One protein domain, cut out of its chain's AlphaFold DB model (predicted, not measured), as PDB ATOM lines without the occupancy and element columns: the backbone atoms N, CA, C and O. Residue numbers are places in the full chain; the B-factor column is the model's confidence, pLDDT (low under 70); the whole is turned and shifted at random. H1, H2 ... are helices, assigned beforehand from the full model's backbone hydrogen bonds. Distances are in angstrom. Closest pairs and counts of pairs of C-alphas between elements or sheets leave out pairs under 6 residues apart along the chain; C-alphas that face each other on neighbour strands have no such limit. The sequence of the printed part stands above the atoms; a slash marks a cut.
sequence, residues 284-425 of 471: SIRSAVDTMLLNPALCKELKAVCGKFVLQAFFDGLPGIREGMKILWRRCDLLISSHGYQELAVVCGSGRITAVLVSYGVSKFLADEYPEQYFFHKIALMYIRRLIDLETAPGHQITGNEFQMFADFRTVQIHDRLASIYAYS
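AT A GLANCE: This is residues 284 to 425 of the 471 residues of the protein "ATP-binding protein" of Clostridium sp. AM58-1XD (UniProt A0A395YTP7). Two layers of helices cross here: a hairpin of two helices, H2 and H3, lies over H5, the first of three helices H5, H6 and H7 set side by side in a row and running by turns opposite ways. The short helices H1 and H4 sit together at one end, near where H5 begins, and H7 makes the far edge of the row. The printed part has 142 residues with seven named helices, H1 to H7 in order along the chain, and no named strand, an all-helix domain. It is compact, with a radius of gyration of the C-alphas of 15.4 A and spans of 45 by 37 by 22 A.

IN THESE COORDINATES: Find C-alpha 284 at (-6.924, -3.345, -56.956); there H1 begins and runs through residues 284 to 293. Next comes H2, residues 296 to 315, 28.8 A long, then H3, residues 318 to 338, 30.1 A. H4, residues 342 to 348, is short at 10.2 A. Look for H5 from C-alpha 350 at (-9.375, 1.498, -45.920); it takes residues 350 to 369 and measures 27.8 A. H6 is residues 374 to 392, 26.4 A. H7, residues 400 to 423, is the longest at 32.8 A and ends at C-alpha 423, at (-49.866, 1.253, -48.975).

HOW THE PARTS SIT: Start at H5, the hub, which touches H1, H2, H3 and H6. With residues 357 to 366 alone it touches H2, about perpendicular at 80 degrees; the closest C-alphas, those of Lys 303 and Gly 361, are 4.3 A apart. H3 touches H5 at 74 degrees, about perpendicular, closest at the C-alphas of Cys 332 and Thr 354, 6.1 A. H2 and H3 form a hairpin at a shallow tilt of 6 degrees, closest at the C-alphas of Ala 313 and Ile 321, 5.3 A. H5 and H6 form another, at 23 degrees, with the C-alphas of Leu 366 and His 377 closest at 6.0 A. H6 and H7 form a third, also at 23 degrees, where the C-alphas of Ala 380 and Ile 414 come closest, 6.9 A. H2 and H7 only just touch, with 3 pairs of C-alphas within 8 A, closest at Phe 314 and Arg 410, 6.7 A. H1 touches H5 at a steep tilt of 43 degrees, closest at the C-alphas of Ile 285 and Ile 353, 6.0 A. H1 touches H4 at a shallow tilt of 31 degrees, opposite ways, closest at the C-alphas of Ile 285 and Cys 348, 5.7 A. H5 and H7 are apart. In H1 to H6 every O i to N i+4 pair is within hydrogen-bond range; in H7 18 of 20 are.

THE WHOLE: The C-alphas of Val 347 and Ala 423 are the two farthest apart, 47.4 A. The printed part has no cut. No link is long; that from H6 to H7, 7 residues, is short, and the others are tight. The mean pLDDT of the printed part is 83.3; look for values under 70 at residues 284, 318, 348, 394 to 395 and 397 to 398.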
ATOM      1  N   SER A 284      -7.447  -2.644 -58.139       67.81
ATOM      2  CA  SER A 284      -6.924  -3.345 -56.956       67.81
ATOM      3  C   SER A 284      -7.963  -3.423 -55.826       67.81
ATOM      4  O   SER A 284      -8.130  -4.474 -55.210       67.81
ATOM      5  N   ILE A 285      -8.726  -2.346 -55.606       78.06
ATOM      6  CA  ILE A 285      -9.763  -2.290 -54.564       78.06
ATOM      7  C   ILE A 285     -10.922  -3.246 -54.855       78.06
ATOM      8  O   ILE A 285     -11.362  -3.943 -53.946       78.06
ATOM      9  N   ARG A 286     -11.437  -3.293 -56.091       75.31
ATOM     10  CA  ARG A 286     -12.561  -4.184 -56.428       75.31
ATOM     11  C   ARG A 286     -12.185  -5.649 -56.255       75.31
ATOM     12  O   ARG A 286     -12.904  -6.366 -55.576       75.31
ATOM     13  N   SER A 287     -11.023  -6.058 -56.761       72.69
ATOM     14  CA  SER A 287     -10.553  -7.437 -56.594       72.69
ATOM     15  C   SER A 287     -10.363  -7.813 -55.117       72.69
ATOM     16  O   SER A 287     -10.715  -8.923 -54.713       72.69
ATOM     17  N   ALA A 288      -9.836  -6.890 -54.304       81.31
ATOM     18  CA  ALA A 288      -9.706  -7.069 -52.862       81.31
ATOM     19  C   ALA A 288     -11.074  -7.272 -52.191       81.31
ATOM     20  O   ALA A 288     -11.257  -8.203 -51.409       81.31
ATOM     21  N   VAL A 289     -12.049  -6.429 -52.539       84.62
ATOM     22  CA  VAL A 289     -13.414  -6.515 -52.017       84.62
ATOM     23  C   VAL A 289     -14.097  -7.808 -52.452       84.62
ATOM     24  O   VAL A 289     -14.654  -8.489 -51.601       84.62
ATOM     25  N   ASP A 290     -14.006  -8.201 -53.720       78.56
ATOM     26  CA  ASP A 290     -14.600  -9.453 -54.205       78.56
ATOM     27  C   ASP A 290     -14.077 -10.655 -53.410       78.56
ATOM     28  O   ASP A 290     -14.850 -11.520 -53.006       78.56
ATOM     29  N   THR A 291     -12.778 -10.659 -53.091       80.12
ATOM     30  CA  THR A 291     -12.151 -11.694 -52.252       80.12
ATOM     31  C   THR A 291     -12.725 -11.709 -50.837       80.12
ATOM     32  O   THR A 291     -12.997 -12.776 -50.288       80.12
ATOM     33  N   MET A 292     -12.940 -10.534 -50.240       87.19
ATOM     34  CA  MET A 292     -13.579 -10.415 -48.927       87.19
ATOM     35  C   MET A 292     -15.021 -10.938 -48.956       87.19
ATOM     36  O   MET A 292     -15.448 -11.639 -48.038       87.19
ATOM     37  N   LEU A 293     -15.772 -10.623 -50.014       86.31
ATOM     38  CA  LEU A 293     -17.184 -10.982 -50.156       86.31
ATOM     39  C   LEU A 293     -17.421 -12.486 -50.367       86.31
ATOM     40  O   LEU A 293     -18.546 -12.953 -50.187       86.31
ATOM     41  N   LEU A 294     -16.371 -13.270 -50.640       82.56
ATOM     42  CA  LEU A 294     -16.432 -14.735 -50.581       82.56
ATOM     43  C   LEU A 294     -16.713 -15.258 -49.162       82.56
ATOM     44  O   LEU A 294     -17.155 -16.394 -49.010       82.56
ATOM     45  N   ASN A 295     -16.471 -14.457 -48.116       87.06
ATOM     46  CA  ASN A 295     -16.753 -14.830 -46.735       87.06
ATOM     47  C   ASN A 295     -18.242 -14.590 -46.386       87.06
ATOM     48  O   ASN A 295     -18.662 -13.436 -46.224       87.06
ATOM     49  N   PRO A 296     -19.056 -15.647 -46.177       88.00
ATOM     50  CA  PRO A 296     -20.491 -15.492 -45.930       88.00
ATOM     51  C   PRO A 296     -20.793 -14.802 -44.594       88.00
ATOM     52  O   PRO A 296     -21.794 -14.094 -44.472       88.00
ATOM     53  N   ALA A 297     -19.936 -15.005 -43.586       91.44
ATOM     54  CA  ALA A 297     -20.097 -14.389 -42.273       91.44
ATOM     55  C   ALA A 297     -19.895 -12.871 -42.363       91.44
ATOM     56  O   ALA A 297     -20.761 -12.119 -41.912       91.44
ATOM     57  N   LEU A 298     -18.833 -12.433 -43.053       92.00
ATOM     58  CA  LEU A 298     -18.593 -11.014 -43.322       92.00
ATOM     59  C   LEU A 298     -19.774 -10.395 -44.077       92.00
ATOM     60  O   LEU A 298     -20.285  -9.359 -43.664       92.00
ATOM     61  N   CYS A 299     -20.250 -11.041 -45.147       90.69
ATOM     62  CA  CYS A 299     -21.398 -10.567 -45.924       90.69
ATOM     63  C   CYS A 299     -22.654 -10.372 -45.061       90.69
ATOM     64  O   CYS A 299     -23.351  -9.359 -45.186       90.69
ATOM     65  N   LYS A 300     -22.938 -11.315 -44.154       91.50
ATOM     66  CA  LYS A 300     -24.084 -11.242 -43.240       91.50
ATOM     67  C   LYS A 300     -23.963 -10.076 -42.257       91.50
ATOM     68  O   LYS A 300     -24.938  -9.348 -42.061       91.50
ATOM     69  N   GLU A 301     -22.795  -9.893 -41.647       92.88
ATOM     70  CA  GLU A 301     -22.552  -8.807 -40.692       92.88
ATOM     71  C   GLU A 301     -22.545  -7.436 -41.374       92.88
ATOM     72  O   GLU A 301     -23.200  -6.505 -40.901       92.88
ATOM     73  N   LEU A 302     -21.897  -7.334 -42.534       92.94
ATOM     74  CA  LEU A 302     -21.859  -6.131 -43.359       92.94
ATOM     75  C   LEU A 302     -23.269  -5.673 -43.744       92.94
ATOM     76  O   LEU A 302     -23.600  -4.502 -43.559       92.94
ATOM     77  N   LYS A 303     -24.126  -6.597 -44.200       93.00
ATOM     78  CA  LYS A 303     -25.539  -6.317 -44.491       93.00
ATOM     79  C   LYS A 303     -26.274  -5.774 -43.265       93.00
ATOM     80  O   LYS A 303     -26.992  -4.784 -43.374       93.00
ATOM     81  N   ALA A 304     -26.087  -6.385 -42.095       88.44
ATOM     82  CA  ALA A 304     -26.758  -5.960 -40.867       88.44
ATOM     83  C   ALA A 304     -26.332  -4.550 -40.420       88.44
ATOM     84  O   ALA A 304     -27.172  -3.754 -39.994       88.44
ATOM     85  N   VAL A 305     -25.039  -4.224 -40.521       90.00
ATOM     86  CA  VAL A 305     -24.523  -2.885 -40.198       90.00
ATOM     87  C   VAL A 305     -25.019  -1.855 -41.217       90.00
ATOM     88  O   VAL A 305     -25.533  -0.809 -40.819       90.00
ATOM     89  N   CYS A 306     -24.934  -2.162 -42.515       92.00
ATOM     90  CA  CYS A 306     -25.410  -1.274 -43.578       92.00
ATOM     91  C   CYS A 306     -26.915  -1.030 -43.480       92.00
ATOM     92  O   CYS A 306     -27.350   0.106 -43.624       92.00
ATOM     93  N   GLY A 307     -27.707  -2.057 -43.166       87.50
ATOM     94  CA  GLY A 307     -29.150  -1.929 -42.995       87.50
ATOM     95  C   GLY A 307     -29.524  -0.915 -41.923       87.50
ATOM     96  O   GLY A 307     -30.316  -0.012 -42.178       87.50
ATOM     97  N   LYS A 308     -28.883  -0.979 -40.749       85.69
ATOM     98  CA  LYS A 308     -29.091   0.023 -39.688       85.69
ATOM     99  C   LYS A 308     -28.801   1.437 -40.183       85.69
ATOM    100  O   LYS A 308     -29.591   2.340 -39.925       85.69
ATOM    101  N   PHE A 309     -27.708   1.616 -40.923       88.62
ATOM    102  CA  PHE A 309     -27.362   2.914 -41.487       88.62
ATOM    103  C   PHE A 309     -28.360   3.386 -42.552       88.62
ATOM    104  O   PHE A 309     -28.748   4.545 -42.520       88.62
ATOM    105  N   VAL A 310     -28.815   2.521 -43.463       89.19
ATOM    106  CA  VAL A 310     -29.826   2.873 -44.480       89.19
ATOM    107  C   VAL A 310     -31.080   3.420 -43.815       89.19
ATOM    108  O   VAL A 310     -31.595   4.467 -44.197       89.19
ATOM    109  N   LEU A 311     -31.540   2.733 -42.774       83.00
ATOM    110  CA  LEU A 311     -32.721   3.123 -42.017       83.00
ATOM    111  C   LEU A 311     -32.507   4.459 -41.309       83.00
ATOM    112  O   LEU A 311     -33.370   5.332 -41.361       83.00
ATOM    113  N   GLN A 312     -31.329   4.652 -40.725       83.38
ATOM    114  CA  GLN A 312     -30.945   5.925 -40.142       83.38
ATOM    115  C   GLN A 312     -30.929   7.051 -41.189       83.38
ATOM    116  O   GLN A 312     -31.516   8.107 -40.990       83.38
ATOM    117  N   ALA A 313     -30.321   6.813 -42.349       86.00
ATOM    118  CA  ALA A 313     -30.237   7.771 -43.444       86.00
ATOM    119  C   ALA A 313     -31.622   8.150 -43.997       86.00
ATOM    120  O   ALA A 313     -31.834   9.290 -44.430       86.00
ATOM    121  N   PHE A 314     -32.573   7.213 -43.961       85.38
ATOM    122  CA  PHE A 314     -33.949   7.440 -44.383       85.38
ATOM    123  C   PHE A 314     -34.766   8.226 -43.360       85.38
ATOM    124  O   PHE A 314     -35.599   9.018 -43.784       85.38
ATOM    125  N   PHE A 315     -34.555   8.066 -42.055       80.56
ATOM    126  CA  PHE A 315     -35.506   8.601 -41.068       80.56
ATOM    127  C   PHE A 315     -34.928   9.627 -40.088       80.56
ATOM    128  O   PHE A 315     -35.675  10.478 -39.612       80.56
ATOM    129  N   ASP A 316     -33.622   9.627 -39.829       76.56
ATOM    130  CA  ASP A 316     -33.030  10.519 -38.829       76.56
ATOM    131  C   ASP A 316     -32.804  11.943 -39.353       76.56
ATOM    132  O   ASP A 316     -32.643  12.200 -40.546       76.56
ATOM    133  N   GLY A 317     -32.717  12.905 -38.435       72.50
ATOM    134  CA  GLY A 317     -32.233  14.249 -38.751       72.50
ATOM    135  C   GLY A 317     -30.754  14.267 -39.161       72.50
ATOM    136  O   GLY A 317     -29.987  13.353 -38.857       72.50
ATOM    137  N   LEU A 318     -30.331  15.361 -39.801       66.81
ATOM    138  CA  LEU A 318     -28.967  15.557 -40.321       66.81
ATOM    139  C   LEU A 318     -27.830  15.219 -39.328       66.81
ATOM    140  O   LEU A 318     -26.874  14.560 -39.745       66.81
ATOM    141  N   PRO A 319     -27.896  15.599 -38.032       72.25
ATOM    142  CA  PRO A 319     -26.853  15.229 -37.072       72.25
ATOM    143  C   PRO A 319     -26.770  13.714 -36.844       72.25
ATOM    144  O   PRO A 319     -25.672  13.172 -36.724       72.25
ATOM    145  N   GLY A 320     -27.921  13.034 -36.845       75.75
ATOM    146  CA  GLY A 320     -28.012  11.584 -36.702       75.75
ATOM    147  C   GLY A 320     -27.353  10.865 -37.874       75.75
ATOM    148  O   GLY A 320     -26.512  10.004 -37.654       75.75
ATOM    149  N   ILE A 321     -27.631  11.286 -39.112       77.88
ATOM    150  CA  ILE A 321     -27.038  10.673 -40.316       77.88
ATOM    151  C   ILE A 321     -25.509  10.770 -40.301       77.88
ATOM    152  O   ILE A 321     -24.833   9.777 -40.573       77.88
ATOM    153  N   ARG A 322     -24.949  11.940 -39.964       78.19
ATOM    154  CA  ARG A 322     -23.488  12.117 -39.898       78.19
ATOM    155  C   ARG A 322     -22.853  11.218 -38.845       78.19
ATOM    156  O   ARG A 322     -21.821  10.601 -39.099       78.19
ATOM    157  N   GLU A 323     -23.462  11.132 -37.666       80.94
ATOM    158  CA  GLU A 323     -22.962  10.255 -36.609       80.94
ATOM    159  C   GLU A 323     -23.101   8.777 -36.999       80.94
ATOM    160  O   GLU A 323     -22.165   7.994 -36.838       80.94
ATOM    161  N   GLY A 324     -24.219   8.421 -37.631       83.19
ATOM    162  CA  GLY A 324     -24.456   7.117 -38.238       83.19
ATOM    163  C   GLY A 324     -23.388   6.727 -39.253       83.19
ATOM    164  O   GLY A 324     -22.897   5.602 -39.215       83.19
ATOM    165  N   MET A 325     -22.968   7.660 -40.113       84.38
ATOM    166  CA  MET A 325     -21.915   7.427 -41.104       84.38
ATOM    167  C   MET A 325     -20.563   7.153 -40.434       84.38
ATOM    168  O   MET A 325     -19.873   6.206 -40.807       84.38
ATOM    169  N   LYS A 326     -20.194   7.918 -39.396       84.50
ATOM    170  CA  LYS A 326     -18.959   7.666 -38.627       84.50
ATOM    171  C   LYS A 326     -18.981   6.296 -37.954       84.50
ATOM    172  O   LYS A 326     -17.976   5.583 -37.958       84.50
ATOM    173  N   ILE A 327     -20.126   5.919 -37.382       86.88
ATOM    174  CA  ILE A 327     -20.321   4.606 -36.760       86.88
ATOM    175  C   ILE A 327     -20.227   3.501 -37.814       86.88
ATOM    176  O   ILE A 327     -19.532   2.513 -37.576       86.88
ATOM    177  N   LEU A 328     -20.883   3.668 -38.968       89.06
ATOM    178  CA  LEU A 328     -20.815   2.741 -40.098       89.06
ATOM    179  C   LEU A 328     -19.364   2.519 -40.520       89.06
ATOM    180  O   LEU A 328     -18.923   1.374 -40.562       89.06
ATOM    181  N   TRP A 329     -18.614   3.598 -40.743       88.62
ATOM    182  CA  TRP A 329     -17.215   3.532 -41.161       88.62
ATOM    183  C   TRP A 329     -16.364   2.750 -40.166       88.62
ATOM    184  O   TRP A 329     -15.715   1.769 -40.522       88.62
ATOM    185  N   ARG A 330     -16.460   3.116 -38.882       88.69
ATOM    186  CA  ARG A 330     -15.730   2.442 -37.805       88.69
ATOM    187  C   ARG A 330     -16.111   0.968 -37.695       88.69
ATOM    188  O   ARG A 330     -15.260   0.137 -37.393       88.69
ATOM    189  N   ARG A 331     -17.384   0.625 -37.904       90.88
ATOM    190  CA  ARG A 331     -17.849  -0.766 -37.882       90.88
ATOM    191  C   ARG A 331     -17.344  -1.553 -39.082       90.88
ATOM    192  O   ARG A 331     -16.906  -2.675 -38.876       90.88
ATOM    193  N   CYS A 332     -17.345  -0.982 -40.282       90.19
ATOM    194  CA  CYS A 332     -16.754  -1.615 -41.457       90.19
ATOM    195  C   CYS A 332     -15.250  -1.858 -41.270       90.19
ATOM    196  O   CYS A 332     -14.798  -2.977 -41.489       90.19
ATOM    197  N   ASP A 333     -14.497  -0.878 -40.765       87.81
ATOM    198  CA  ASP A 333     -13.061  -1.036 -40.486       87.81
ATOM    199  C   ASP A 333     -12.788  -2.121 -39.425       87.81
ATOM    200  O   ASP A 333     -11.842  -2.907 -39.544       87.81
ATOM    201  N   LEU A 334     -13.647  -2.217 -38.401       90.19
ATOM    202  CA  LEU A 334     -13.593  -3.303 -37.420       90.19
ATOM    203  C   LEU A 334     -13.914  -4.666 -38.042       90.19
ATOM    204  O   LEU A 334     -13.214  -5.619 -37.721       90.19
ATOM    205  N   LEU A 335     -14.916  -4.762 -38.922       91.75
ATOM    206  CA  LEU A 335     -15.271  -6.009 -39.613       91.75
ATOM    207  C   LEU A 335     -14.129  -6.493 -40.511       91.75
ATOM    208  O   LEU A 335     -13.744  -7.658 -40.469       91.75
ATOM    209  N   ILE A 336     -13.545  -5.584 -41.291       89.50
ATOM    210  CA  ILE A 336     -12.366  -5.868 -42.115       89.50
ATOM    211  C   ILE A 336     -11.250  -6.457 -41.244       89.50
ATOM    212  O   ILE A 336     -10.650  -7.471 -41.599       89.50
ATOM    213  N   SER A 337     -11.004  -5.852 -40.080       89.44
ATOM    214  CA  SER A 337      -9.950  -6.290 -39.163       89.44
ATOM    215  C   SER A 337     -10.281  -7.624 -38.481       89.44
ATOM    216  O   SER A 337      -9.431  -8.509 -38.429       89.44
ATOM    217  N   SER A 338     -11.516  -7.815 -38.001       92.19
ATOM    218  CA  SER A 338     -11.940  -9.029 -37.285       92.19
ATOM    219  C   SER A 338     -11.995 -10.268 -38.174       92.19
ATOM    220  O   SER A 338     -11.846 -11.380 -37.675       92.19
ATOM    221  N   HIS A 339     -12.184 -10.086 -39.481       91.38
ATOM    222  CA  HIS A 339     -12.128 -11.162 -40.469       91.38
ATOM    223  C   HIS A 339     -10.736 -11.345 -41.104       91.38
ATOM    224  O   HIS A 339     -10.596 -12.140 -42.029       91.38
ATOM    225  N   GLY A 340      -9.702 -10.660 -40.597       88.44
ATOM    226  CA  GLY A 340      -8.305 -10.894 -40.983       88.44
ATOM    227  C   GLY A 340      -7.836 -10.155 -42.238       88.44
ATOM    228  O   GLY A 340      -6.779 -10.472 -42.770       88.44
ATOM    229  N   TYR A 341      -8.576  -9.151 -42.712       88.50
ATOM    230  CA  TYR A 341      -8.250  -8.413 -43.936       88.50
ATOM    231  C   TYR A 341      -7.581  -7.051 -43.677       88.50
ATOM    232  O   TYR A 341      -7.601  -6.164 -44.533       88.50
ATOM    233  N   GLN A 342      -6.998  -6.857 -42.490       84.81
ATOM    234  CA  GLN A 342      -6.413  -5.580 -42.077       84.81
ATOM    235  C   GLN A 342      -5.276  -5.125 -43.003       84.81
ATOM    236  O   GLN A 342      -5.233  -3.962 -43.397       84.81
ATOM    237  N   GLU A 343      -4.388  -6.039 -43.399       81.62
ATOM    238  CA  GLU A 343      -3.281  -5.726 -44.313       81.62
ATOM    239  C   GLU A 343      -3.792  -5.279 -45.687       81.62
ATOM    240  O   GLU A 343      -3.324  -4.281 -46.236       81.62
ATOM    241  N   LEU A 344      -4.829  -5.947 -46.199       78.25
ATOM    242  CA  LEU A 344      -5.467  -5.607 -47.471       78.25
ATOM    243  C   LEU A 344      -6.097  -4.204 -47.429       78.25
ATOM    244  O   LEU A 344      -5.951  -3.423 -48.369       78.25
ATOM    245  N   ALA A 345      -6.735  -3.852 -46.307       77.12
ATOM    246  CA  ALA A 345      -7.264  -2.509 -46.073       77.12
ATOM    247  C   ALA A 345      -6.180  -1.427 -46.074       77.12
ATOM    248  O   ALA A 345      -6.393  -0.347 -46.625       77.12
ATOM    249  N   VAL A 346      -5.021  -1.702 -45.472       78.88
ATOM    250  CA  VAL A 346      -3.898  -0.756 -45.443       78.88
ATOM    251  C   VAL A 346      -3.334  -0.540 -46.848       78.88
ATOM    252  O   VAL A 346      -3.124   0.604 -47.247       78.88
ATOM    253  N   VAL A 347      -3.146  -1.615 -47.619       73.12
ATOM    254  CA  VAL A 347      -2.548  -1.563 -48.964       73.12
ATOM    255  C   VAL A 347      -3.455  -0.857 -49.978       73.12
ATOM    256  O   VAL A 347      -2.993  -0.005 -50.735       73.12
ATOM    257  N   CYS A 348      -4.752  -1.172 -49.990       69.06
ATOM    258  CA  CYS A 348      -5.692  -0.639 -50.985       69.06
ATOM    259  C   CYS A 348      -6.393   0.665 -50.539       69.06
ATOM    260  O   CYS A 348      -7.090   1.303 -51.334       69.06
ATOM    261  N   GLY A 349      -6.195   1.083 -49.284       74.38
ATOM    262  CA  GLY A 349      -6.802   2.264 -48.673       74.38
ATOM    263  C   GLY A 349      -8.166   1.968 -48.044       74.38
ATOM    264  O   GLY A 349      -9.170   1.843 -48.751       74.38
ATOM    265  N   SER A 350      -8.210   1.936 -46.706       71.12
ATOM    266  CA  SER A 350      -9.375   1.498 -45.920       71.12
ATOM    267  C   SER A 350     -10.665   2.209 -46.319       71.12
ATOM    268  O   SER A 350     -11.659   1.553 -46.597       71.12
ATOM    269  N   GLY A 351     -10.637   3.536 -46.474       77.94
ATOM    270  CA  GLY A 351     -11.827   4.301 -46.852       77.94
ATOM    271  C   GLY A 351     -12.411   3.910 -48.214       77.94
ATOM    272  O   GLY A 351     -13.628   3.890 -48.386       77.94
ATOM    273  N   ARG A 352     -11.574   3.538 -49.187       78.06
ATOM    274  CA  ARG A 352     -12.071   3.144 -50.511       78.06
ATOM    275  C   ARG A 352     -12.651   1.733 -50.499       78.06
ATOM    276  O   ARG A 352     -13.705   1.525 -51.089       78.06
ATOM    277  N   ILE A 353     -12.008   0.795 -49.798       83.62
ATOM    278  CA  ILE A 353     -12.569  -0.545 -49.562       83.62
ATOM    279  C   ILE A 353     -13.906  -0.431 -48.829       83.62
ATOM    280  O   ILE A 353     -14.903  -0.994 -49.278       83.62
ATOM    281  N   THR A 354     -13.947   0.350 -47.749       85.69
ATOM    282  CA  THR A 354     -15.147   0.562 -46.940       85.69
ATOM    283  C   THR A 354     -16.292   1.131 -47.778       85.69
ATOM    284  O   THR A 354     -17.397   0.603 -47.709       85.69
ATOM    285  N   ALA A 355     -16.046   2.108 -48.658       84.69
ATOM    286  CA  ALA A 355     -17.080   2.637 -49.556       84.69
ATOM    287  C   ALA A 355     -17.699   1.565 -50.482       84.69
ATOM    288  O   ALA A 355     -18.919   1.533 -50.681       84.69
ATOM    289  N   VAL A 356     -16.873   0.670 -51.040       84.62
ATOM    290  CA  VAL A 356     -17.347  -0.414 -51.919       84.62
ATOM    291  C   VAL A 356     -18.101  -1.479 -51.115       84.62
ATOM    292  O   VAL A 356     -19.192  -1.880 -51.523       84.62
ATOM    293  N   LEU A 357     -17.588  -1.880 -49.946       88.50
ATOM    294  CA  LEU A 357     -18.269  -2.815 -49.042       88.50
ATOM    295  C   LEU A 357     -19.621  -2.271 -48.576       88.50
ATOM    296  O   LEU A 357     -20.615  -2.993 -48.597       88.50
ATOM    297  N   VAL A 358     -19.693  -0.991 -48.205       89.81
ATOM    298  CA  VAL A 358     -20.957  -0.351 -47.825       89.81
ATOM    299  C   VAL A 358     -21.941  -0.382 -48.990       89.81
ATOM    300  O   VAL A 358     -23.088  -0.772 -48.798       89.81
ATOM    301  N   SER A 359     -21.503  -0.046 -50.206       87.62
ATOM    302  CA  SER A 359     -22.368  -0.097 -51.393       87.62
ATOM    303  C   SER A 359     -22.949  -1.500 -51.614       87.62
ATOM    304  O   SER A 359     -24.150  -1.642 -51.854       87.62
ATOM    305  N   TYR A 360     -22.125  -2.542 -51.461       87.94
ATOM    306  CA  TYR A 360     -22.574  -3.933 -51.520       87.94
ATOM    307  C   TYR A 360     -23.575  -4.267 -50.402       87.94
ATOM    308  O   TYR A 360     -24.661  -4.780 -50.673       87.94
ATOM    309  N   GLY A 361     -23.244  -3.943 -49.149       91.00
ATOM    310  CA  GLY A 361     -24.089  -4.235 -47.991       91.00
ATOM    311  C   GLY A 361     -25.445  -3.532 -48.046       91.00
ATOM    312  O   GLY A 361     -26.461  -4.142 -47.719       91.00
ATOM    313  N   VAL A 362     -25.480  -2.281 -48.518       92.12
ATOM    314  CA  VAL A 362     -26.713  -1.521 -48.780       92.12
ATOM    315  C   VAL A 362     -27.540  -2.208 -49.863       92.12
ATOM    316  O   VAL A 362     -28.735  -2.410 -49.671       92.12
ATOM    317  N   SER A 363     -26.916  -2.612 -50.975       89.56
ATOM    318  CA  SER A 363     -27.612  -3.299 -52.069       89.56
ATOM    319  C   SER A 363     -28.253  -4.607 -51.601       89.56
ATOM    320  O   SER A 363     -29.422  -4.851 -51.894       89.56
ATOM    321  N   LYS A 364     -27.522  -5.427 -50.833       89.12
ATOM    322  CA  LYS A 364     -28.042  -6.687 -50.280       89.12
ATOM    323  C   LYS A 364     -29.141  -6.465 -49.246       89.12
ATOM    324  O   LYS A 364     -30.127  -7.186 -49.250       89.12
ATOM    325  N   PHE A 365     -29.005  -5.453 -48.391       91.25
ATOM    326  CA  PHE A 365     -30.059  -5.091 -47.444       91.25
ATOM    327  C   PHE A 365     -31.356  -4.694 -48.160       91.25
ATOM    328  O   PHE A 365     -32.424  -5.178 -47.803       91.25
ATOM    329  N   LEU A 366     -31.261  -3.836 -49.180       89.75
ATOM    330  CA  LEU A 366     -32.423  -3.385 -49.941       89.75
ATOM    331  C   LEU A 366     -33.113  -4.555 -50.651       89.75
ATOM    332  O   LEU A 366     -34.330  -4.673 -50.554       89.75
ATOM    333  N   ALA A 367     -32.337  -5.437 -51.289       85.94
ATOM    334  CA  ALA A 367     -32.859  -6.614 -51.979       85.94
ATOM    335  C   ALA A 367     -33.656  -7.558 -51.061       85.94
ATOM    336  O   ALA A 367     -34.670  -8.100 -51.501       85.94
ATOM    337  N   ASP A 368     -33.218  -7.719 -49.808       83.56
ATOM    338  CA  ASP A 368     -33.882  -8.568 -48.814       83.56
ATOM    339  C   ASP A 368     -35.129  -7.907 -48.213       83.56
ATOM    340  O   ASP A 368     -36.167  -8.550 -48.064       83.56
ATOM    341  N   GLU A 369     -35.035  -6.629 -47.836       82.75
ATOM    342  CA  GLU A 369     -36.124  -5.933 -47.138       82.75
ATOM    343  C   GLU A 369     -37.243  -5.473 -48.074       82.75
ATOM    344  O   GLU A 369     -38.409  -5.436 -47.675       82.75
ATOM    345  N   TYR A 370     -36.905  -5.129 -49.318       84.12
ATOM    346  CA  TYR A 370     -37.835  -4.598 -50.313       84.12
ATOM    347  C   TYR A 370     -37.807  -5.444 -51.595       84.12
ATOM    348  O   TYR A 370     -37.510  -4.933 -52.676       84.12
ATOM    349  N   PRO A 371     -38.129  -6.748 -51.520       79.31
ATOM    350  CA  PRO A 371     -38.064  -7.622 -52.681       79.31
ATOM    351  C   PRO A 371     -38.900  -7.056 -53.834       79.31
ATOM    352  O   PRO A 371     -39.953  -6.449 -53.642       79.31
ATOM    353  N   GLU A 372     -38.383  -7.229 -55.048       80.06
ATOM    354  CA  GLU A 372     -38.993  -6.751 -56.294       80.06
ATOM    355  C   GLU A 372     -39.114  -5.218 -56.450       80.06
ATOM    356  O   GLU A 372     -39.618  -4.737 -57.463       80.06
ATOM    357  N   GLN A 373     -38.573  -4.415 -55.526       86.75
ATOM    358  CA  GLN A 373     -38.606  -2.948 -55.607       86.75
ATOM    359  C   GLN A 373     -37.346  -2.356 -56.268       86.75
ATOM    360  O   GLN A 373     -36.693  -1.468 -55.729       86.75
ATOM    361  N   TYR A 374     -36.992  -2.800 -57.476       85.88
ATOM    362  CA  TYR A 374     -35.711  -2.461 -58.129       85.88
ATOM    363  C   TYR A 374     -35.504  -0.963 -58.344       85.88
ATOM    364  O   TYR A 374     -34.421  -0.449 -58.073       85.88
ATOM    365  N   PHE A 375     -36.539  -0.236 -58.778       88.12
ATOM    366  CA  PHE A 375     -36.446   1.221 -58.898       88.12
ATOM    367  C   PHE A 375     -36.125   1.874 -57.552       88.12
ATOM    368  O   PHE A 375     -35.241   2.725 -57.478       88.12
ATOM    369  N   PHE A 376     -36.794   1.423 -56.483       90.50
ATOM    370  CA  PHE A 376     -36.522   1.886 -55.127       90.50
ATOM    371  C   PHE A 376     -35.077   1.573 -54.715       90.50
ATOM    372  O   PHE A 376     -34.398   2.440 -54.170       90.50
ATOM    373  N   HIS A 377     -34.568   0.383 -55.048       91.00
ATOM    374  CA  HIS A 377     -33.178   0.016 -54.776       91.00
ATOM    375  C   HIS A 377     -32.195   0.981 -55.438       91.00
ATOM    376  O   HIS A 377     -31.271   1.449 -54.777       91.00
ATOM    377  N   LYS A 378     -32.402   1.319 -56.720       89.31
ATOM    378  CA  LYS A 378     -31.512   2.227 -57.457       89.31
ATOM    379  C   LYS A 378     -31.543   3.647 -56.883       89.31
ATOM    380  O   LYS A 378     -30.475   4.209 -56.646       89.31
ATOM    381  N   ILE A 379     -32.719   4.214 -56.588       91.56
ATOM    382  CA  ILE A 379     -32.801   5.565 -55.991       91.56
ATOM    383  C   ILE A 379     -32.220   5.604 -54.570       91.56
ATOM    384  O   ILE A 379     -31.539   6.565 -54.215       91.56
ATOM    385  N   ALA A 380     -32.424   4.548 -53.778       91.94
ATOM    386  CA  ALA A 380     -31.850   4.413 -52.445       91.94
ATOM    387  C   ALA A 380     -30.322   4.307 -52.500       91.94
ATOM    388  O   ALA A 380     -29.628   5.034 -51.792       91.94
ATOM    389  N   LEU A 381     -29.785   3.453 -53.375       90.38
ATOM    390  CA  LEU A 381     -28.343   3.329 -53.596       90.38
ATOM    391  C   LEU A 381     -27.734   4.642 -54.082       90.38
ATOM    392  O   LEU A 381     -26.679   5.031 -53.592       90.38
ATOM    393  N   MET A 382     -28.399   5.348 -55.000       89.56
ATOM    394  CA  MET A 382     -27.955   6.657 -55.480       89.56
ATOM    395  C   MET A 382     -27.884   7.676 -54.336       89.56
ATOM    396  O   MET A 382     -26.868   8.354 -54.185       89.56
ATOM    397  N   TYR A 383     -28.921   7.741 -53.496       90.25
ATOM    398  CA  TYR A 383     -28.966   8.610 -52.319       90.25
ATOM    399  C   TYR A 383     -27.834   8.297 -51.329       90.25
ATOM    400  O   TYR A 383     -27.065   9.186 -50.961       90.25
ATOM    401  N   ILE A 384     -27.681   7.026 -50.947       89.75
ATOM    402  CA  ILE A 384     -26.661   6.591 -49.983       89.75
ATOM    403  C   ILE A 384     -25.246   6.792 -50.533       89.75
ATOM    404  O   ILE A 384     -24.381   7.308 -49.830       89.75
ATOM    405  N   ARG A 385     -25.002   6.442 -51.799       86.88
ATOM    406  CA  ARG A 385     -23.693   6.626 -52.429       86.88
ATOM    407  C   ARG A 385     -23.315   8.098 -52.503       86.88
ATOM    408  O   ARG A 385     -22.184   8.443 -52.189       86.88
ATOM    409  N   ARG A 386     -24.269   8.974 -52.825       86.00
ATOM    410  CA  ARG A 386     -24.022  10.417 -52.860       86.00
ATOM    411  C   ARG A 386     -23.708  10.983 -51.469       86.00
ATOM    412  O   ARG A 386     -22.862  11.868 -51.379       86.00
ATOM    413  N   LEU A 387     -24.317  10.458 -50.398       83.19
ATOM    414  CA  LEU A 387     -23.937  10.794 -49.017       83.19
ATOM    415  C   LEU A 387     -22.498  10.357 -48.699       83.19
ATOM    416  O   LEU A 387     -21.732  11.137 -48.138       83.19
ATOM    417  N   ILE A 388     -22.118   9.135 -49.081       80.62
ATOM    418  CA  ILE A 388     -20.760   8.604 -48.872       80.62
ATOM    419  C   ILE A 388     -19.724   9.421 -49.653       80.62
ATOM    420  O   ILE A 388     -18.693   9.800 -49.099       80.62
ATOM    421  N   ASP A 389     -19.993   9.726 -50.923       80.19
ATOM    422  CA  ASP A 389     -19.073  10.464 -51.792       80.19
ATOM    423  C   ASP A 389     -18.777  11.868 -51.247       80.19
ATOM    424  O   ASP A 389     -17.646  12.338 -51.333       80.19
ATOM    425  N   LEU A 390     -19.772  12.542 -50.663       76.06
ATOM    426  CA  LEU A 390     -19.586  13.879 -50.098       76.06
ATOM    427  C   LEU A 390     -18.809  13.887 -48.784       76.06
ATOM    428  O   LEU A 390     -18.015  14.796 -48.568       76.06
ATOM    429  N   GLU A 391     -19.016  12.894 -47.921       70.56
ATOM    430  CA  GLU A 391     -18.257  12.767 -46.668       70.56
ATOM    431  C   GLU A 391     -16.810  12.312 -46.918       70.56
ATOM    432  O   GLU A 391     -15.900  12.668 -46.174       70.56
ATOM    433  N   THR A 392     -16.576  11.534 -47.979       70.62
ATOM    434  CA  THR A 392     -15.236  11.040 -48.341       70.62
ATOM    435  C   THR A 392     -14.457  11.983 -49.261       70.62
ATOM    436  O   THR A 392     -13.261  11.768 -49.485       70.62
ATOM    437  N   ALA A 393     -15.096  13.032 -49.790       71.12
ATOM    438  CA  ALA A 393     -14.455  14.003 -50.666       71.12
ATOM    439  C   ALA A 393     -13.379  14.813 -49.902       71.12
ATOM    440  O   ALA A 393     -13.690  15.479 -48.911       71.12
ATOM    441  N   PRO A 394     -12.102  14.798 -50.344       67.88
ATOM    442  CA  PRO A 394     -11.016  15.462 -49.625       67.88
ATOM    443  C   PRO A 394     -11.264  16.965 -49.474       67.88
ATOM    444  O   PRO A 394     -11.393  17.675 -50.468       67.88
ATOM    445  N   GLY A 395     -11.303  17.453 -48.232       65.81
ATOM    446  CA  GLY A 395     -11.493  18.877 -47.936       65.81
ATOM    447  C   GLY A 395     -12.895  19.419 -48.236       65.81
ATOM    448  O   GLY A 395     -13.096  20.627 -48.126       65.81
ATOM    449  N   HIS A 396     -13.862  18.563 -48.590       73.44
ATOM    450  CA  HIS A 396     -15.242  18.984 -48.812       73.44
ATOM    451  C   HIS A 396     -15.972  19.126 -47.479       73.44
ATOM    452  O   HIS A 396     -16.045  18.187 -46.688       73.44
ATOM    453  N   GLN A 397     -16.536  20.304 -47.228       69.38
ATOM    454  CA  GLN A 397     -17.522  20.489 -46.171       69.38
ATOM    455  C   GLN A 397     -18.882  20.619 -46.831       69.38
ATOM    456  O   GLN A 397     -19.112  21.549 -47.601       69.38
ATOM    457  N   ILE A 398     -19.780  19.689 -46.515       69.19
ATOM    458  CA  ILE A 398     -21.125  19.710 -47.075       69.19
ATOM    459  C   ILE A 398     -21.808  21.027 -46.688       69.19
ATOM    460  O   ILE A 398     -21.900  21.387 -45.508       69.19
ATOM    461  N   THR A 399     -22.270  21.749 -47.700       76.94
ATOM    462  CA  THR A 399     -22.923  23.052 -47.549       76.94
ATOM    463  C   THR A 399     -24.379  22.900 -47.105       76.94
ATOM    464  O   THR A 399     -25.007  21.865 -47.331       76.94
ATOM    465  N   GLY A 400     -24.967  23.950 -46.518       74.56
ATOM    466  CA  GLY A 400     -26.392  23.947 -46.150       74.56
ATOM    467  C   GLY A 400     -27.328  23.659 -47.335       74.56
ATOM    468  O   GLY A 400     -28.312  22.941 -47.177       74.56
ATOM    469  N   ASN A 401     -26.978  24.134 -48.536       81.19
ATOM    470  CA  ASN A 401     -27.756  23.894 -49.755       81.19
ATOM    471  C   ASN A 401     -27.692  22.432 -50.212       81.19
ATOM    472  O   ASN A 401     -28.727  21.858 -50.541       81.19
ATOM    473  N   GLU A 402     -26.506  21.814 -50.209       79.88
ATOM    474  CA  GLU A 402     -26.371  20.387 -50.527       79.88
ATOM    475  C   GLU A 402     -27.199  19.537 -49.560       79.88
ATOM    476  O   GLU A 402     -27.889  18.616 -49.989       79.88
ATOM    477  N   PHE A 403     -27.209  19.885 -48.270       73.88
ATOM    478  CA  PHE A 403     -28.046  19.197 -47.289       73.88
ATOM    479  C   PHE A 403     -29.538  19.354 -47.532       73.88
ATOM    480  O   PHE A 403     -30.262  18.365 -47.405       73.88
ATOM    481  N   GLN A 404     -29.999  20.556 -47.876       79.56
ATOM    482  CA  GLN A 404     -31.410  20.764 -48.184       79.56
ATOM    483  C   GLN A 404     -31.825  19.916 -49.390       79.56
ATOM    484  O   GLN A 404     -32.843  19.238 -49.328       79.56
ATOM    485  N   MET A 405     -30.974  19.823 -50.420       84.19
ATOM    486  CA  MET A 405     -31.217  18.933 -51.559       84.19
ATOM    487  C   MET A 405     -31.349  17.459 -51.146       84.19
ATOM    488  O   MET A 405     -32.196  16.757 -51.692       84.19
ATOM    489  N   PHE A 406     -30.562  16.968 -50.179       83.62
ATOM    490  CA  PHE A 406     -30.740  15.603 -49.663       83.62
ATOM    491  C   PHE A 406     -32.023  15.431 -48.869       83.62
ATOM    492  O   PHE A 406     -32.678  14.401 -49.014       83.62
ATOM    493  N   ALA A 407     -32.363  16.398 -48.016       81.56
ATOM    494  CA  ALA A 407     -33.596  16.354 -47.245       81.56
ATOM    495  C   ALA A 407     -34.809  16.320 -48.186       81.56
ATOM    496  O   ALA A 407     -35.654  15.436 -48.052       81.56
ATOM    497  N   ASP A 408     -34.819  17.193 -49.194       86.19
ATOM    498  CA  ASP A 408     -35.863  17.266 -50.214       86.19
ATOM    499  C   ASP A 408     -35.917  15.976 -51.039       86.19
ATOM    500  O   ASP A 408     -36.984  15.386 -51.194       86.19
ATOM    501  N   PHE A 409     -34.770  15.474 -51.515       88.50
ATOM    502  CA  PHE A 409     -34.707  14.208 -52.249       88.50
ATOM    503  C   PHE A 409     -35.251  13.052 -51.408       88.50
ATOM    504  O   PHE A 409     -36.020  12.225 -51.892       88.50
ATOM    505  N   ARG A 410     -34.870  12.980 -50.134       87.19
ATOM    506  CA  ARG A 410     -35.327  11.934 -49.225       87.19
ATOM    507  C   ARG A 410     -36.837  11.989 -49.026       87.19
ATOM    508  O   ARG A 410     -37.485  10.953 -49.136       87.19
ATOM    509  N   THR A 411     -37.396  13.165 -48.774       82.50
ATOM    510  CA  THR A 411     -38.840  13.312 -48.570       82.50
ATOM    511  C   THR A 411     -39.618  13.029 -49.858       82.50
ATOM    512  O   THR A 411     -40.550  12.238 -49.837       82.50
ATOM    513  N   VAL A 412     -39.194  13.582 -50.995       85.50
ATOM    514  CA  VAL A 412     -39.945  13.489 -52.261       85.50
ATOM    515  C   VAL A 412     -39.727  12.163 -52.998       85.50
ATOM    516  O   VAL A 412     -40.609  11.693 -53.705       85.50
ATOM    517  N   GLN A 413     -38.548  11.545 -52.899       88.00
ATOM    518  CA  GLN A 413     -38.233  10.327 -53.663       88.00
ATOM    519  C   GLN A 413     -38.274   9.074 -52.791       88.00
ATOM    520  O   GLN A 413     -38.891   8.078 -53.168       88.00
ATOM    521  N   ILE A 414     -37.615   9.097 -51.628       88.81
ATOM    522  CA  ILE A 414     -37.504   7.910 -50.771       88.81
ATOM    523  C   ILE A 414     -38.797   7.693 -49.986       88.81
ATOM    524  O   ILE A 414     -39.354   6.597 -50.029       88.81
ATOM    525  N   HIS A 415     -39.294   8.715 -49.283       85.25
ATOM    526  CA  HIS A 415     -40.475   8.563 -48.431       85.25
ATOM    527  C   HIS A 415     -41.753   8.347 -49.230       85.25
ATOM    528  O   HIS A 415     -42.491   7.424 -48.901       85.25
ATOM    529  N   ASP A 416     -41.985   9.101 -50.305       83.44
ATOM    530  CA  ASP A 416     -43.153   8.895 -51.175       83.44
ATOM    531  C   ASP A 416     -43.182   7.478 -51.765       83.44
ATOM    532  O   ASP A 416     -44.235   6.827 -51.843       83.44
ATOM    533  N   ARG A 417     -42.010   6.945 -52.139       86.50
ATOM    534  CA  ARG A 417     -41.920   5.579 -52.653       86.50
ATOM    535  C   ARG A 417     -42.150   4.541 -51.561       86.50
ATOM    536  O   ARG A 417     -42.881   3.588 -51.812       86.50
ATOM    537  N   LEU A 418     -41.584   4.724 -50.369       83.81
ATOM    538  CA  LEU A 418     -41.848   3.856 -49.216       83.81
ATOM    539  C   LEU A 418     -43.329   3.867 -48.832       83.81
ATOM    540  O   LEU A 418     -43.910   2.803 -48.638       83.81
ATOM    541  N   ALA A 419     -43.958   5.042 -48.785       77.38
ATOM    542  CA  ALA A 419     -45.385   5.179 -48.524       77.38
ATOM    543  C   ALA A 419     -46.211   4.388 -49.546       77.38
ATOM    544  O   ALA A 419     -47.104   3.642 -49.157       77.38
ATOM    545  N   SER A 420     -45.852   4.470 -50.832       81.44
ATOM    546  CA  SER A 420     -46.478   3.664 -51.886       81.44
ATOM    547  C   SER A 420     -46.268   2.160 -51.663       81.44
ATOM    548  O   SER A 420     -47.228   1.400 -51.711       81.44
ATOM    549  N   ILE A 421     -45.035   1.720 -51.381       81.69
ATOM    550  CA  ILE A 421     -44.712   0.303 -51.128       81.69
ATOM    551  C   ILE A 421     -45.557  -0.253 -49.980       81.69
ATOM    552  O   ILE A 421     -46.125  -1.336 -50.094       81.69
ATOM    553  N   TYR A 422     -45.657   0.490 -48.880       77.44
ATOM    554  CA  TYR A 422     -46.420   0.061 -47.716       77.44
ATOM    555  C   TYR A 422     -47.934   0.121 -47.943       77.44
ATOM    556  O   TYR A 422     -48.633  -0.783 -47.499       77.44
ATOM    557  N   ALA A 423     -48.442   1.129 -48.661       73.75
ATOM    558  CA  ALA A 423     -49.866   1.253 -48.975       73.75
ATOM    559  C   ALA A 423     -50.392   0.101 -49.849       73.75
ATOM    560  O   ALA A 423     -51.552  -0.280 -49.725       73.75
ATOM    561  N   TYR A 424     -49.540  -0.460 -50.713       75.00
ATOM    562  CA  TYR A 424     -49.868  -1.605 -51.570       75.00
ATOM    563  C   TYR A 424     -49.293  -2.933 -51.058       75.00
ATOM    564  O   TYR A 424     -49.303  -3.929 -51.785       75.00
ATOM    565  N   SER A 425     -48.770  -2.969 -49.829       73.19
ATOM    566  CA  SER A 425     -48.251  -4.203 -49.251       73.19
ATOM    567  C   SER A 425     -49.384  -5.198 -49.017       73.19
ATOM    568  O   SER A 425     -50.455  -4.828 -48.551       73.19
TER     569      SER A 425